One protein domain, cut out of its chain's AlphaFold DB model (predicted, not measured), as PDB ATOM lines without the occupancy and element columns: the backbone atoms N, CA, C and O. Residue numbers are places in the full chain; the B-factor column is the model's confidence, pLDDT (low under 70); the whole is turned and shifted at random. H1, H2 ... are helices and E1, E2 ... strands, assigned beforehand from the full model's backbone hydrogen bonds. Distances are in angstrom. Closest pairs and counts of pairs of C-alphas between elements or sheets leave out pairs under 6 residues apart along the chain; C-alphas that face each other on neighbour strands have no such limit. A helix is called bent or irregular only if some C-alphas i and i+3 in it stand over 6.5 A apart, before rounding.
ATOM      1  N   SER A  12     -48.452 -15.289  37.405       93.50
ATOM      2  CA  SER A  12     -49.681 -14.977  38.130       93.50
ATOM      3  C   SER A  12     -49.980 -13.487  38.005       93.50
ATOM      4  O   SER A  12     -49.074 -12.671  38.171       93.50
ATOM      5  N   GLY A  13     -51.232 -13.124  37.756       93.31
ATOM      6  CA  GLY A  13     -51.641 -11.741  37.541       93.31
ATOM      7  C   GLY A  13     -52.926 -11.365  38.262       93.31
ATOM      8  O   GLY A  13     -53.573 -12.177  38.924       93.31
ATOM      9  N   CYS A  14     -53.290 -10.097  38.113       93.94
ATOM     10  CA  CYS A  14     -54.523  -9.526  38.629       93.94
ATOM     11  C   CYS A  14     -55.093  -8.512  37.634       93.94
ATOM     12  O   CYS A  14     -54.388  -8.038  36.741       93.94
ATOM     13  N   VAL A  15     -56.371  -8.173  37.791       92.25
ATOM     14  CA  VAL A  15     -57.049  -7.238  36.892       92.25
ATOM     15  C   VAL A  15     -56.663  -5.803  37.247       92.25
ATOM     16  O   VAL A  15     -56.865  -5.343  38.371       92.25
ATOM     17  N   TYR A  16     -56.137  -5.056  36.279       89.38
ATOM     18  CA  TYR A  16     -55.923  -3.617  36.423       89.38
ATOM     19  C   TYR A  16     -57.248  -2.848  36.238       89.38
ATOM     20  O   TYR A  16     -58.008  -3.177  35.327       89.38
ATOM     21  N   PRO A  17     -57.542  -1.799  37.036       92.94
ATOM     22  CA  PRO A  17     -56.749  -1.237  38.137       92.94
ATOM     23  C   PRO A  17     -57.092  -1.827  39.517       92.94
ATOM     24  O   PRO A  17     -56.633  -1.298  40.525       92.94
ATOM     25  N   ILE A  18     -57.926  -2.871  39.569       93.44
ATOM     26  CA  ILE A  18     -58.456  -3.466  40.807       93.44
ATOM     27  C   ILE A  18     -57.315  -3.943  41.717       93.44
ATOM     28  O   ILE A  18     -57.359  -3.725  42.927       93.44
ATOM     29  N   GLY A  19     -56.269  -4.528  41.129       91.50
ATOM     30  CA  GLY A  19     -55.140  -5.088  41.865       91.50
ATOM     31  C   GLY A  19     -55.416  -6.509  42.361       91.50
ATOM     32  O   GLY A  19     -56.332  -7.182  41.895       91.50
ATOM     33  N   LEU A  20     -54.584  -6.992  43.287       92.44
ATOM     34  CA  LEU A  20     -54.600  -8.387  43.730       92.44
ATOM     35  C   LEU A  20     -55.782  -8.680  44.670       92.44
ATOM     36  O   LEU A  20     -55.783  -8.252  45.824       92.44
ATOM     37  N   VAL A  21     -56.735  -9.484  44.196       93.69
ATOM     38  CA  VAL A  21     -57.792 -10.094  45.013       93.69
ATOM     39  C   VAL A  21     -57.464 -11.586  45.173       93.69
ATOM     40  O   VAL A  21     -57.326 -12.270  44.160       93.69
ATOM     41  N   PRO A  22     -57.309 -12.114  46.406       87.50
ATOM     42  CA  PRO A  22     -56.812 -13.477  46.636       87.50
ATOM     43  C   PRO A  22     -57.590 -14.586  45.918       87.50
ATOM     44  O   PRO A  22     -56.991 -15.562  45.474       87.50
ATOM     45  N   ASP A  23     -58.906 -14.422  45.786       88.94
ATOM     46  CA  ASP A  23     -59.787 -15.414  45.164       88.94
ATOM     47  C   ASP A  23     -59.892 -15.259  43.631       88.94
ATOM     48  O   ASP A  23     -60.523 -16.083  42.972       88.94
ATOM     49  N   GLU A  24     -59.261 -14.231  43.049       89.44
ATOM     50  CA  GLU A  24     -59.363 -13.867  41.623       89.44
ATOM     51  C   GLU A  24     -57.988 -13.785  40.935       89.44
ATOM     52  O   GLU A  24     -57.806 -13.078  39.941       89.44
ATOM     53  N   VAL A  25     -56.987 -14.495  41.464       91.50
ATOM     54  CA  VAL A  25     -55.649 -14.547  40.859       91.50
ATOM     55  C   VAL A  25     -55.714 -15.256  39.508       91.50
ATOM     56  O   VAL A  25     -56.146 -16.407  39.407       91.50
ATOM     57  N   LEU A  26     -55.241 -14.570  38.471       92.06
ATOM     58  CA  LEU A  26     -55.108 -15.121  37.129       92.06
ATOM     59  C   LEU A  26     -53.806 -15.908  37.031       92.06
ATOM     60  O   LEU A  26     -52.784 -15.469  37.551       92.06
ATOM     61  N   TYR A  27     -53.826 -17.029  36.319       92.50
ATOM     62  CA  TYR A  27     -52.634 -17.810  36.000       92.50
ATOM     63  C   TYR A  27     -52.563 -18.011  34.495       92.50
ATOM     64  O   TYR A  27     -53.562 -18.384  33.880       92.50
ATOM     65  N   PHE A  28     -51.400 -17.750  33.911       94.12
ATOM     66  CA  PHE A  28     -51.174 -17.833  32.472       94.12
ATOM     67  C   PHE A  28     -49.690 -18.025  32.173       94.12
ATOM     68  O   PHE A  28     -48.840 -17.920  33.058       94.12
ATOM     69  N   ASN A  29     -49.388 -18.351  30.925       94.00
ATOM     70  CA  ASN A  29     -48.034 -18.624  30.471       94.00
ATOM     71  C   ASN A  29     -47.522 -17.525  29.543       94.00
ATOM     72  O   ASN A  29     -48.301 -16.701  29.066       94.00
ATOM     73  N   GLU A  30     -46.223 -17.552  29.244       93.25
ATOM     74  CA  GLU A  30     -45.602 -16.600  28.309       93.25
ATOM     75  C   GLU A  30     -46.312 -16.578  26.946       93.25
ATOM     76  O   GLU A  30     -46.604 -15.515  26.412       93.25
ATOM     77  N   GLU A  31     -46.711 -17.749  26.439       93.88
ATOM     78  CA  GLU A  31     -47.441 -17.903  25.171       93.88
ATOM     79  C   GLU A  31     -48.846 -17.276  25.159       93.88
ATOM     80  O   GLU A  31     -49.457 -17.148  24.099       93.88
ATOM     81  N   ASN A  32     -49.375 -16.894  26.325       94.38
ATOM     82  CA  ASN A  32     -50.659 -16.211  26.450       94.38
ATOM     83  C   ASN A  32     -50.527 -14.678  26.462       94.38
ATOM     84  O   ASN A  32     -51.549 -13.992  26.479       94.38
ATOM     85  N   ILE A  33     -49.307 -14.135  26.487       93.88
ATOM     86  CA  ILE A  33     -49.061 -12.692  26.505       93.88
ATOM     87  C   ILE A  33     -48.939 -12.188  25.066       93.88
ATOM     88  O   ILE A  33     -47.993 -12.528  24.363       93.88
ATOM     89  N   ASP A  34     -49.884 -11.347  24.645       94.88
ATOM     90  CA  ASP A  34     -49.847 -10.704  23.321       94.88
ATOM     91  C   ASP A  34     -48.876  -9.509  23.293       94.88
ATOM     92  O   ASP A  34     -48.042  -9.386  22.399       94.88
ATOM     93  N   GLU A  35     -48.928  -8.647  24.316       95.50
ATOM     94  CA  GLU A  35     -48.068  -7.466  24.425       95.50
ATOM     95  C   GLU A  35     -47.701  -7.165  25.886       95.50
ATOM     96  O   GLU A  35     -48.549  -7.179  26.782       95.50
ATOM     97  N   VAL A  36     -46.430  -6.827  26.124       94.81
ATOM     98  CA  VAL A  36     -45.949  -6.305  27.411       94.81
ATOM     99  C   VAL A  36     -45.824  -4.788  27.320       94.81
ATOM    100  O   VAL A  36     -44.869  -4.266  26.750       94.81
ATOM    101  N   LEU A  37     -46.765  -4.070  27.935       95.19
ATOM    102  CA  LEU A  37     -46.752  -2.601  27.959       95.19
ATOM    103  C   LEU A  37     -45.653  -2.033  28.871       95.19
ATOM    104  O   LEU A  37     -45.087  -0.977  28.591       95.19
ATOM    105  N   PHE A  38     -45.362  -2.716  29.981       94.81
ATOM    106  CA  PHE A  38     -44.306  -2.344  30.921       94.81
ATOM    107  C   PHE A  38     -43.849  -3.562  31.729       94.81
ATOM    108  O   PHE A  38     -44.636  -4.136  32.476       94.81
ATOM    109  N   ALA A  39     -42.573  -3.941  31.602       91.44
ATOM    110  CA  ALA A  39     -42.005  -5.112  32.278       91.44
ATOM    111  C   ALA A  39     -41.646  -4.867  33.759       91.44
ATOM    112  O   ALA A  39     -41.381  -5.812  34.494       91.44
ATOM    113  N   GLY A  40     -41.643  -3.609  34.210       93.12
ATOM    114  CA  GLY A  40     -41.218  -3.253  35.562       93.12
ATOM    115  C   GLY A  40     -39.710  -3.037  35.685       93.12
ATOM    116  O   GLY A  40     -39.029  -2.680  34.723       93.12
ATOM    117  N   PHE A  41     -39.207  -3.193  36.908       94.31
ATOM    118  CA  PHE A  41     -37.787  -3.073  37.226       94.31
ATOM    119  C   PHE A  41     -37.112  -4.438  37.146       94.31
ATOM    120  O   PHE A  41     -37.706  -5.444  37.522       94.31
ATOM    121  N   TYR A  42     -35.867  -4.447  36.685       94.06
ATOM    122  CA  TYR A  42     -35.085  -5.653  36.470       94.06
ATOM    123  C   TYR A  42     -33.620  -5.368  36.794       94.06
ATOM    124  O   TYR A  42     -33.113  -4.301  36.435       94.06
ATOM    125  N   ASP A  43     -32.956  -6.299  37.474       96.56
ATOM    126  CA  ASP A  43     -31.549  -6.198  37.855       96.56
ATOM    127  C   ASP A  43     -30.760  -7.471  37.497       96.56
ATOM    128  O   ASP A  43     -31.295  -8.440  36.952       96.56
ATOM    129  N   ASP A  44     -29.454  -7.444  37.758       97.69
ATOM    130  CA  ASP A  44     -28.547  -8.542  37.408       97.69
ATOM    131  C   ASP A  44     -28.810  -9.821  38.226       97.69
ATOM    132  O   ASP A  44     -28.534 -10.930  37.754       97.69
ATOM    133  N   ASP A  45     -29.339  -9.691  39.447       96.81
ATOM    134  CA  ASP A  45     -29.669 -10.840  40.287       96.81
ATOM    135  C   ASP A  45     -30.914 -11.557  39.758       96.81
ATOM    136  O   ASP A  45     -30.893 -12.787  39.629       96.81
ATOM    137  N   GLU A  46     -31.946 -10.807  39.363       95.38
ATOM    138  CA  GLU A  46     -33.121 -11.340  38.671       95.38
ATOM    139  C   GLU A  46     -32.715 -12.016  37.353       95.38
ATOM    140  O   GLU A  46     -33.130 -13.141  37.077       95.38
ATOM    141  N   ALA A  47     -31.810 -11.407  36.578       95.50
ATOM    142  CA  ALA A  47     -31.318 -11.998  35.332       95.50
ATOM    143  C   ALA A  47     -30.656 -13.361  35.517       95.50
ATOM    144  O   ALA A  47     -30.888 -14.316  34.760       95.50
ATOM    145  N   ARG A  48     -29.825 -13.465  36.552       96.62
ATOM    146  CA  ARG A  48     -29.181 -14.721  36.912       96.62
ATOM    147  C   ARG A  48     -30.203 -15.745  37.399       96.62
ATOM    148  O   ARG A  48     -30.085 -16.917  37.042       96.62
ATOM    149  N   PHE A  49     -31.192 -15.326  38.187       94.75
ATOM    150  CA  PHE A  49     -32.248 -16.212  38.670       94.75
ATOM    151  C   PHE A  49     -33.066 -16.805  37.519       94.75
ATOM    152  O   PHE A  49     -33.225 -18.023  37.466       94.75
ATOM    153  N   GLN A  50     -33.502 -15.979  36.565       92.38
ATOM    154  CA  GLN A  50     -34.270 -16.419  35.394       92.38
ATOM    155  C   GLN A  50     -33.516 -17.466  34.563       92.38
ATOM    156  O   GLN A  50     -34.094 -18.472  34.148       92.38
ATOM    157  N   THR A  51     -32.203 -17.283  34.388       94.19
ATOM    158  CA  THR A  51     -31.344 -18.250  33.683       94.19
ATOM    159  C   THR A  51     -31.297 -19.589  34.425       94.19
ATOM    160  O   THR A  51     -31.601 -20.632  33.854       94.19
ATOM    161  N   LEU A  52     -30.993 -19.561  35.728       94.12
ATOM    162  CA  LEU A  52     -30.915 -20.770  36.555       94.12
ATOM    163  C   LEU A  52     -32.256 -21.506  36.646       94.12
ATOM    164  O   LEU A  52     -32.290 -22.737  36.664       94.12
ATOM    165  N   TYR A  53     -33.358 -20.761  36.727       89.44
ATOM    166  CA  TYR A  53     -34.700 -21.327  36.766       89.44
ATOM    167  C   TYR A  53     -35.069 -21.997  35.442       89.44
ATOM    168  O   TYR A  53     -35.618 -23.101  35.456       89.44
ATOM    169  N   SER A  54     -34.731 -21.368  34.313       87.81
ATOM    170  CA  SER A  54     -34.951 -21.927  32.974       87.81
ATOM    171  C   SER A  54     -34.173 -23.231  32.793       87.81
ATOM    172  O   SER A  54     -34.777 -24.265  32.501       87.81
ATOM    173  N   ASP A  55     -32.878 -23.222  33.126       90.94
ATOM    174  CA  ASP A  55     -32.027 -24.414  33.099       90.94
ATOM    175  C   ASP A  55     -32.598 -25.526  33.994       90.94
ATOM    176  O   ASP A  55     -32.690 -26.692  33.597       90.94
ATOM    177  N   TRP A  56     -33.010 -25.192  35.221       88.19
ATOM    178  CA  TRP A  56     -33.616 -26.163  36.128       88.19
ATOM    179  C   TRP A  56     -34.916 -26.735  35.557       88.19
ATOM    180  O   TRP A  56     -35.114 -27.951  35.608       88.19
ATOM    181  N   SER A  57     -35.772 -25.881  34.993       82.88
ATOM    182  CA  SER A  57     -37.051 -26.259  34.395       82.88
ATOM    183  C   SER A  57     -36.853 -27.263  33.259       82.88
ATOM    184  O   SER A  57     -37.491 -28.312  33.256       82.88
ATOM    185  N   GLU A  58     -35.943 -27.001  32.325       82.94
ATOM    186  CA  GLU A  58     -35.691 -27.905  31.196       82.94
ATOM    187  C   GLU A  58     -35.119 -29.260  31.638       82.94
ATOM    188  O   GLU A  58     -35.456 -30.299  31.071       82.94
ATOM    189  N   ASN A  59     -34.290 -29.267  32.685       82.94
ATOM    190  CA  ASN A  59     -33.566 -30.464  33.110       82.94
ATOM    191  C   ASN A  59     -34.274 -31.280  34.211       82.94
ATOM    192  O   ASN A  59     -33.944 -32.450  34.400       82.94
ATOM    193  N   ASN A  60     -35.214 -30.693  34.964       74.25
ATOM    194  CA  ASN A  60     -35.775 -31.302  36.182       74.25
ATOM    195  C   ASN A  60     -37.304 -31.194  36.320       74.25
ATOM    196  O   ASN A  60     -37.849 -31.742  37.279       74.25
ATOM    197  N   ALA A  61     -38.031 -30.547  35.399       63.22
ATOM    198  CA  ALA A  61     -39.489 -30.374  35.518       63.22
ATOM    199  C   ALA A  61     -40.323 -31.657  35.297       63.22
ATOM    200  O   ALA A  61     -41.543 -31.587  35.180       63.22
TER     201      ALA A  61
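Overview. This is residues 12 to 61 of the 73 residues of an uncharacterized protein of Listeria floridensis FSL S10-1187 (UniProt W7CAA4). Going from the first printed residue, you meet a small closed loop of chain, residues 12 to 28, whose start, residues 12 to 13, comes back beside the short strand E1; a long bare link then arcs away to one long helix, H1, which stands by itself at the other end, with open space between helix and loop. Residues 30 to 61 stand free, H1 among them. The printed part has 50 residues, with one named strand and then one named helix; the class is mostly helix, though under half of the residues are in named elements. The whole is loose, with a radius of gyration of the C-alphas of 13.9 A, and spans 35 by 25 by 22 A.

Arrangement. Look first at residues 12 to 13, which pair antiparallel with residues 26 to 27 of E1, residues 26 to 28. E1 pairs with no named strand. Go on to H1, residues 44 to 61: E1 and H1 are apart, with no C-alpha of the one within 8 A of the other. In the backbone of H1 every O i to N i+4 pair is within hydrogen-bond range.

Along the chain. Find C-alpha 26 at (-55.108, -15.121, 37.129), where E1 begins; it is 6.7 A long. Find C-alpha 44 at (-28.547, -8.542, 37.408); from there H1 runs 24.5 A to C-alpha 61 at (-39.489, -30.374, 35.518). H1 is neither bent nor irregular, but only just: C-alphas 58 and 61 are 6.3 A apart.

Size, cuts and confidence. The two C-alphas farthest apart, those of Pro 17 and Asn 59, are 37.6 A apart. The printed part has no cut. The link from E1 to H1, 15 residues, is long. The mean pLDDT of the printed part is 91.5, and residue 61 is the one printed residue under 70.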